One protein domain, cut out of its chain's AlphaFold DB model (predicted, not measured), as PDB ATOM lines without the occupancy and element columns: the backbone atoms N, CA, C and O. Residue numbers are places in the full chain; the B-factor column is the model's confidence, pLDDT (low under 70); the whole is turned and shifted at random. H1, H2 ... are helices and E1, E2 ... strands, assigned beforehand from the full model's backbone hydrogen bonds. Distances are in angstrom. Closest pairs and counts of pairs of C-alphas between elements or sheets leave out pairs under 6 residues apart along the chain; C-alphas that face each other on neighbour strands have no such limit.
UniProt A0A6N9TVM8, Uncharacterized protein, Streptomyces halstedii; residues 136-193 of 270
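AT A GLANCE: This is residues 136 to 193 of the 270 residues of an uncharacterized protein of Streptomyces halstedii (UniProt A0A6N9TVM8). With little regular structure, the domain is a small sheet of three strands, E1, E2 and E3, with the short helix H1 on one face and a long loop, residues 147 to 170, reaching out past one end. Residues 185 to 193 fold back on the side away from H1. The printed part has 58 residues, 18 in named elements, in the order E1, H1, E2, E3; the class is mixed and the sheet, E1 - E2 - E3, antiparallel. It is compact, with a radius of gyration of the C-alphas of 11.0 A and spans of 32 by 23 by 17 A.

HOW THE PARTS SIT: E1, residues 136 to 139, is antiparallel to E2, residues 171 to 175, at 153 degrees; N 137 and O 174 are 2.8 A apart, within hydrogen-bond range. H1, residues 142 to 146, is on the sheet at a height of 8.2 A; its closest C-alphas to E2 are those of Ile 145 and Met 172, 5.5 A. In H1 every O i to N i+4 pair is within hydrogen-bond range. E2 and E3, residues 181 to 184, form an antiparallel hairpin, with N 173 and O 182 at 2.8 A.

IN THESE COORDINATES: E1 spans 9.6 A from C-alpha 136 at (-11.388, -51.250, -2.354), H1 6.1 A, E2 12.9 A, and E3 10.1 A to C-alpha 184 at (-23.514, -46.179, -6.976).

THE WHOLE: The C-alphas farthest apart, of Gly 152 and Ile 177, are 31.8 A apart. The printed part has no cut; the link from H1 to E2 is long, 24 residues. Residue 152 and residues 162 to 166 have pLDDT under 70.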
ATOM      1  N   PHE A 136     -10.644 -51.884  -1.262       86.25
ATOM      2  CA  PHE A 136     -11.388 -51.250  -2.354       86.25
ATOM      3  C   PHE A 136     -10.620 -50.103  -3.008       86.25
ATOM      4  O   PHE A 136      -9.912 -49.326  -2.373       86.25
ATOM      5  N   GLU A 137     -10.782 -49.971  -4.316       88.44
ATOM      6  CA  GLU A 137     -10.467 -48.759  -5.058       88.44
ATOM      7  C   GLU A 137     -11.769 -47.984  -5.298       88.44
ATOM      8  O   GLU A 137     -12.778 -48.544  -5.731       88.44
ATOM      9  N   ILE A 138     -11.756 -46.686  -4.984       89.25
ATOM     10  CA  ILE A 138     -12.925 -45.812  -5.095       89.25
ATOM     11  C   ILE A 138     -12.682 -44.802  -6.213       89.25
ATOM     12  O   ILE A 138     -11.933 -43.840  -6.049       89.25
ATOM     13  N   VAL A 139     -13.360 -44.995  -7.341       87.19
ATOM     14  CA  VAL A 139     -13.261 -44.140  -8.524       87.19
ATOM     15  C   VAL A 139     -14.414 -43.137  -8.536       87.19
ATOM     16  O   VAL A 139     -15.585 -43.504  -8.407       87.19
ATOM     17  N   ARG A 140     -14.080 -41.852  -8.698       89.69
ATOM     18  CA  ARG A 140     -15.042 -40.732  -8.743       89.69
ATOM     19  C   ARG A 140     -15.045 -39.966 -10.065       89.69
ATOM     20  O   ARG A 140     -15.864 -39.073 -10.257       89.69
ATOM     21  N   GLU A 141     -14.134 -40.296 -10.973       88.00
ATOM     22  CA  GLU A 141     -14.059 -39.648 -12.276       88.00
ATOM     23  C   GLU A 141     -15.215 -40.107 -13.173       88.00
ATOM     24  O   GLU A 141     -15.378 -41.299 -13.429       88.00
ATOM     25  N   TRP A 142     -16.014 -39.159 -13.669       84.06
ATOM     26  CA  TRP A 142     -17.212 -39.449 -14.466       84.06
ATOM     27  C   TRP A 142     -16.912 -40.292 -15.714       84.06
ATOM     28  O   TRP A 142     -17.643 -41.242 -15.998       84.06
ATOM     29  N   GLY A 143     -15.825 -39.974 -16.429       88.12
ATOM     30  CA  GLY A 143     -15.387 -40.724 -17.609       88.12
ATOM     31  C   GLY A 143     -15.130 -42.195 -17.292       88.12
ATOM     32  O   GLY A 143     -15.676 -43.070 -17.959       88.12
ATOM     33  N   GLU A 144     -14.394 -42.473 -16.217       91.44
ATOM     34  CA  GLU A 144     -14.100 -43.840 -15.772       91.44
ATOM     35  C   GLU A 144     -15.330 -44.577 -15.247       91.44
ATOM     36  O   GLU A 144     -15.542 -45.748 -15.568       91.44
ATOM     37  N   ILE A 145     -16.182 -43.896 -14.475       91.19
ATOM     38  CA  ILE A 145     -17.415 -44.488 -13.946       91.19
ATOM     39  C   ILE A 145     -18.310 -44.955 -15.096       91.19
ATOM     40  O   ILE A 145     -18.909 -46.029 -15.004       91.19
ATOM     41  N   HIS A 146     -18.409 -44.173 -16.173       90.69
ATOM     42  CA  HIS A 146     -19.346 -44.411 -17.275       90.69
ATOM     43  C   HIS A 146     -18.727 -44.987 -18.544       90.69
ATOM     44  O   HIS A 146     -19.439 -45.212 -19.523       90.69
ATOM     45  N   ARG A 147     -17.435 -45.311 -18.512       90.00
ATOM     46  CA  ARG A 147     -16.750 -45.992 -19.608       90.00
ATOM     47  C   ARG A 147     -17.481 -47.292 -19.969       90.00
ATOM     48  O   ARG A 147     -17.625 -48.178 -19.127       90.00
ATOM     49  N   GLY A 148     -17.919 -47.394 -21.225       86.50
ATOM     50  CA  GLY A 148     -18.639 -48.558 -21.757       86.50
ATOM     51  C   GLY A 148     -20.156 -48.558 -21.522       86.50
ATOM     52  O   GLY A 148     -20.800 -49.588 -21.728       86.50
ATOM     53  N   ALA A 149     -20.747 -47.441 -21.079       84.88
ATOM     54  CA  ALA A 149     -22.197 -47.319 -20.970       84.88
ATOM     55  C   ALA A 149     -22.855 -47.380 -22.363       84.88
ATOM     56  O   ALA A 149     -22.873 -46.402 -23.100       84.88
ATOM     57  N   ASN A 150     -23.428 -48.539 -22.693       73.31
ATOM     58  CA  ASN A 150     -24.091 -48.802 -23.975       73.31
ATOM     59  C   ASN A 150     -25.620 -48.611 -23.915       73.31
ATOM     60  O   ASN A 150     -26.353 -49.217 -24.692       73.31
ATOM     61  N   ASN A 151     -26.130 -47.827 -22.959       72.50
ATOM     62  CA  ASN A 151     -27.563 -47.548 -22.843       72.50
ATOM     63  C   ASN A 151     -27.936 -46.216 -23.515       72.50
ATOM     64  O   ASN A 151     -27.080 -45.364 -23.736       72.50
ATOM     65  N   GLY A 152     -29.225 -46.030 -23.826       69.44
ATOM     66  CA  GLY A 152     -29.721 -44.834 -24.524       69.44
ATOM     67  C   GLY A 152     -29.491 -43.512 -23.782       69.44
ATOM     68  O   GLY A 152     -29.502 -42.460 -24.409       69.44
ATOM     69  N   ASP A 153     -29.230 -43.570 -22.474       74.69
ATOM     70  CA  ASP A 153     -28.937 -42.397 -21.648       74.69
ATOM     71  C   ASP A 153     -27.434 -42.038 -21.628       74.69
ATOM     72  O   ASP A 153     -27.064 -40.969 -21.147       74.69
ATOM     73  N   GLY A 154     -26.548 -42.913 -22.124       81.06
ATOM     74  CA  GLY A 154     -25.098 -42.688 -22.165       81.06
ATOM     75  C   GLY A 154     -24.395 -42.721 -20.800       81.06
ATOM     76  O   GLY A 154     -23.266 -42.245 -20.679       81.06
ATOM     77  N   TYR A 155     -25.036 -43.257 -19.756       86.25
ATOM     78  CA  TYR A 155     -24.445 -43.381 -18.419       86.25
ATOM     79  C   TYR A 155     -25.003 -44.579 -17.636       86.25
ATOM     80  O   TYR A 155     -26.169 -44.949 -17.737       86.25
ATOM     81  N   TYR A 156     -24.182 -45.176 -16.772       87.88
ATOM     82  CA  TYR A 156     -24.636 -46.202 -15.822       87.88
ATOM     83  C   TYR A 156     -25.464 -45.617 -14.676       87.88
ATOM     84  O   TYR A 156     -25.071 -44.652 -14.019       87.88
ATOM     85  N   ARG A 157     -26.586 -46.269 -14.376       87.75
ATOM     86  CA  ARG A 157     -27.443 -45.943 -13.231       87.75
ATOM     87  C   ARG A 157     -26.863 -46.511 -11.934       87.75
ATOM     88  O   ARG A 157     -26.057 -47.440 -11.957       87.75
ATOM     89  N   CYS A 158     -27.281 -45.949 -10.803       88.94
ATOM     90  CA  CYS A 158     -26.966 -46.510  -9.491       88.94
ATOM     91  C   CYS A 158     -27.543 -47.932  -9.348       88.94
ATOM     92  O   CYS A 158     -28.736 -48.129  -9.566       88.94
ATOM     93  N   LEU A 159     -26.720 -48.896  -8.921       87.31
ATOM     94  CA  LEU A 159     -27.134 -50.292  -8.730       87.31
ATOM     95  C   LEU A 159     -28.163 -50.467  -7.599       87.31
ATOM     96  O   LEU A 159     -29.021 -51.341  -7.671       87.31
ATOM     97  N   ARG A 160     -28.063 -49.663  -6.534       86.12
ATOM     98  CA  ARG A 160     -28.805 -49.892  -5.278       86.12
ATOM     99  C   ARG A 160     -30.093 -49.105  -5.157       86.12
ATOM    100  O   ARG A 160     -31.027 -49.552  -4.506       86.12
ATOM    101  N   CYS A 161     -30.166 -47.956  -5.807       83.88
ATOM    102  CA  CYS A 161     -31.266 -47.022  -5.621       83.88
ATOM    103  C   CYS A 161     -32.569 -47.441  -6.378       83.88
ATOM    104  O   CYS A 161     -33.488 -46.637  -6.518       83.88
ATOM    105  N   GLY A 162     -32.688 -48.706  -6.816       67.56
ATOM    106  CA  GLY A 162     -33.915 -49.306  -7.365       67.56
ATOM    107  C   GLY A 162     -34.308 -48.850  -8.781       67.56
ATOM    108  O   GLY A 162     -33.743 -47.911  -9.341       67.56
ATOM    109  N   LEU A 163     -35.315 -49.522  -9.362       51.31
ATOM    110  CA  LEU A 163     -35.725 -49.454 -10.782       51.31
ATOM    111  C   LEU A 163     -36.267 -48.097 -11.285       51.31
ATOM    112  O   LEU A 163     -36.522 -47.962 -12.481       51.31
ATOM    113  N   HIS A 164     -36.405 -47.076 -10.432       52.75
ATOM    114  CA  HIS A 164     -37.006 -45.788 -10.822       52.75
ATOM    115  C   HIS A 164     -36.221 -44.546 -10.401       52.75
ATOM    116  O   HIS A 164     -36.653 -43.429 -10.689       52.75
ATOM    117  N   SER A 165     -35.057 -44.693  -9.760       55.50
ATOM    118  CA  SER A 165     -34.203 -43.526  -9.556       55.50
ATOM    119  C   SER A 165     -33.409 -43.273 -10.843       55.50
ATOM    120  O   SER A 165     -32.556 -44.070 -11.230       55.50
ATOM    121  N   TYR A 166     -33.654 -42.140 -11.508       60.88
ATOM    122  CA  TYR A 166     -32.828 -41.655 -12.628       60.88
ATOM    123  C   TYR A 166     -31.411 -41.242 -12.187       60.88
ATOM    124  O   TYR A 166     -30.663 -40.642 -12.961       60.88
ATOM    125  N   LYS A 167     -31.019 -41.539 -10.940       75.12
ATOM    126  CA  LYS A 167     -29.737 -41.131 -10.379       75.12
ATOM    127  C   LYS A 167     -28.620 -41.889 -11.093       75.12
ATOM    128  O   LYS A 167     -28.448 -43.100 -10.925       75.12
ATOM    129  N   GLY A 168     -27.859 -41.154 -11.900       82.44
ATOM    130  CA  GLY A 168     -26.604 -41.638 -12.456       82.44
ATOM    131  C   GLY A 168     -25.639 -42.021 -11.343       82.44
ATOM    132  O   GLY A 168     -25.638 -41.414 -10.265       82.44
ATOM    133  N   ALA A 169     -24.836 -43.050 -11.593       89.56
ATOM    134  CA  ALA A 169     -23.742 -43.368 -10.699       89.56
ATOM    135  C   ALA A 169     -22.778 -42.172 -10.604       89.56
ATOM    136  O   ALA A 169     -22.550 -41.448 -11.565       89.56
ATOM    137  N   LYS A 170     -22.247 -41.944  -9.408       89.06
ATOM    138  CA  LYS A 170     -21.252 -40.908  -9.098       89.06
ATOM    139  C   LYS A 170     -19.991 -41.498  -8.477       89.06
ATOM    140  O   LYS A 170     -18.988 -40.807  -8.348       89.06
ATOM    141  N   VAL A 171     -20.049 -42.775  -8.104       89.69
ATOM    142  CA  VAL A 171     -18.943 -43.538  -7.542       89.69
ATOM    143  C   VAL A 171     -18.934 -44.911  -8.200       89.69
ATOM    144  O   VAL A 171     -19.981 -45.547  -8.342       89.69
ATOM    145  N   MET A 172     -17.752 -45.376  -8.586       93.31
ATOM    146  CA  MET A 172     -17.498 -46.767  -8.934       93.31
ATOM    147  C   MET A 172     -16.546 -47.353  -7.895       93.31
ATOM    148  O   MET A 172     -15.455 -46.838  -7.677       93.31
ATOM    149  N   ILE A 173     -16.984 -48.418  -7.242       91.81
ATOM    150  CA  ILE A 173     -16.201 -49.212  -6.304       91.81
ATOM    151  C   ILE A 173     -15.623 -50.380  -7.089       91.81
ATOM    152  O   ILE A 173     -16.371 -51.085  -7.768       91.81
ATOM    153  N   VAL A 174     -14.320 -50.599  -6.977       90.56
ATOM    154  CA  VAL A 174     -13.648 -51.792  -7.493       90.56
ATOM    155  C   VAL A 174     -13.094 -52.547  -6.291       90.56
ATOM    156  O   VAL A 174     -12.288 -52.010  -5.536       90.56
ATOM    157  N   HIS A 175     -13.537 -53.781  -6.078       88.38
ATOM    158  CA  HIS A 175     -12.943 -54.637  -5.055       88.38
ATOM    159  C   HIS A 175     -11.600 -55.163  -5.564       88.38
ATOM    160  O   HIS A 175     -11.557 -55.808  -6.607       88.38
ATOM    161  N   LYS A 176     -10.498 -54.885  -4.863       86.44
ATOM    162  CA  LYS A 176      -9.143 -55.156  -5.375       86.44
ATOM    163  C   LYS A 176      -8.851 -56.645  -5.535       86.44
ATOM    164  O   LYS A 176      -8.107 -57.010  -6.435       86.44
ATOM    165  N   ILE A 177      -9.441 -57.491  -4.688       82.06
ATOM    166  CA  ILE A 177      -9.218 -58.942  -4.729       82.06
ATOM    167  C   ILE A 177      -9.984 -59.564  -5.903       82.06
ATOM    168  O   ILE A 177      -9.388 -60.227  -6.744       82.06
ATOM    169  N   SER A 178     -11.296 -59.322  -5.999       83.75
ATOM    170  CA  SER A 178     -12.137 -59.953  -7.032       83.75
ATOM    171  C   SER A 178     -12.241 -59.165  -8.336       83.75
ATOM    172  O   SER A 178     -12.849 -59.629  -9.295       83.75
ATOM    173  N   SER A 179     -11.713 -57.939  -8.383       85.38
ATOM    174  CA  SER A 179     -11.926 -56.970  -9.469       85.38
ATOM    175  C   SER A 179     -13.400 -56.626  -9.747       85.38
ATOM    176  O   SER A 179     -13.705 -55.969 -10.747       85.38
ATOM    177  N   GLN A 180     -14.330 -57.024  -8.868       85.88
ATOM    178  CA  GLN A 180     -15.755 -56.749  -9.028       85.88
ATOM    179  C   GLN A 180     -16.004 -55.240  -8.980       85.88
ATOM    180  O   GLN A 180     -15.506 -54.539  -8.098       85.88
ATOM    181  N   ARG A 181     -16.799 -54.745  -9.936       90.19
ATOM    182  CA  ARG A 181     -17.108 -53.320 -10.082       90.19
ATOM    183  C   ARG A 181     -18.562 -53.046  -9.756       90.19
ATOM    184  O   ARG A 181     -19.456 -53.596 -10.395       90.19
ATOM    185  N   VAL A 182     -18.801 -52.128  -8.828       91.69
ATOM    186  CA  VAL A 182     -20.145 -51.702  -8.435       91.69
ATOM    187  C   VAL A 182     -20.273 -50.194  -8.548       91.69
ATOM    188  O   VAL A 182     -19.406 -49.445  -8.116       91.69
ATOM    189  N   ARG A 183     -21.360 -49.736  -9.170       91.81
ATOM    190  CA  ARG A 183     -21.595 -48.324  -9.485       91.81
ATOM    191  C   ARG A 183     -22.778 -47.796  -8.692       91.81
ATOM    192  O   ARG A 183     -23.877 -48.341  -8.780       91.81
ATOM    193  N   LEU A 184     -22.556 -46.730  -7.932       91.00
ATOM    194  CA  LEU A 184     -23.514 -46.179  -6.976       91.00
ATOM    195  C   LEU A 184     -23.625 -44.663  -7.136       91.00
ATOM    196  O   LEU A 184     -22.688 -44.002  -7.581       91.00
ATOM    197  N   CYS A 185     -24.770 -44.091  -6.768       88.75
ATOM    198  CA  CYS A 185     -24.849 -42.656  -6.492       88.75
ATOM    199  C   CYS A 185     -24.197 -42.350  -5.129       88.75
ATOM    200  O   CYS A 185     -23.909 -43.265  -4.359       88.75
ATOM    201  N   GLU A 186     -23.987 -41.071  -4.818       84.06
ATOM    202  CA  GLU A 186     -23.330 -40.667  -3.565       84.06
ATOM    203  C   GLU A 186     -24.104 -41.087  -2.311       84.06
ATOM    204  O   GLU A 186     -23.494 -41.504  -1.338       84.06
ATOM    205  N   GLU A 187     -25.438 -41.051  -2.349       84.06
ATOM    206  CA  GLU A 187     -26.284 -41.457  -1.215       84.06
ATOM    207  C   GLU A 187     -26.203 -42.961  -0.937       84.06
ATOM    208  O   GLU A 187     -26.191 -43.391   0.211       84.06
ATOM    209  N   CYS A 188     -26.150 -43.759  -2.005       87.00
ATOM    210  CA  CYS A 188     -26.055 -45.209  -1.922       87.00
ATOM    211  C   CYS A 188     -24.597 -45.655  -1.584       87.00
ATOM    212  O   CYS A 188     -24.385 -46.824  -1.272       87.00
ATOM    213  N   PHE A 189     -23.592 -44.759  -1.615       86.81
ATOM    214  CA  PHE A 189     -22.193 -45.048  -1.259       86.81
ATOM    215  C   PHE A 189     -21.939 -44.887   0.249       86.81
ATOM    216  O   PHE A 189     -21.561 -43.815   0.724       86.81
ATOM    217  N   THR A 190     -22.118 -45.970   1.007       83.00
ATOM    218  CA  THR A 190     -21.926 -45.995   2.466       83.00
ATOM    219  C   THR A 190     -20.861 -47.010   2.886       83.00
ATOM    220  O   THR A 190     -20.491 -47.901   2.121       83.00
ATOM    221  N   GLY A 191     -20.370 -46.890   4.126       77.12
ATOM    222  CA  GLY A 191     -19.477 -47.894   4.716       77.12
ATOM    223  C   GLY A 191     -20.120 -49.282   4.752       77.12
ATOM    224  O   GLY A 191     -19.479 -50.261   4.398       77.12
ATOM    225  N   ASP A 192     -21.407 -49.356   5.080       79.50
ATOM    226  CA  ASP A 192     -22.153 -50.619   5.151       79.50
ATOM    227  C   ASP A 192     -22.246 -51.298   3.779       79.50
ATOM    228  O   ASP A 192     -22.111 -52.514   3.675       79.50
ATOM    229  N   GLU A 193     -22.390 -50.516   2.707       84.25
ATOM    230  CA  GLU A 193     -22.384 -51.052   1.346       84.25
ATOM    231  C   GLU A 193     -21.005 -51.608   0.951       84.25
ATOM    232  O   GLU A 193     -20.943 -52.639   0.284       84.25
TER     233      GLU A 193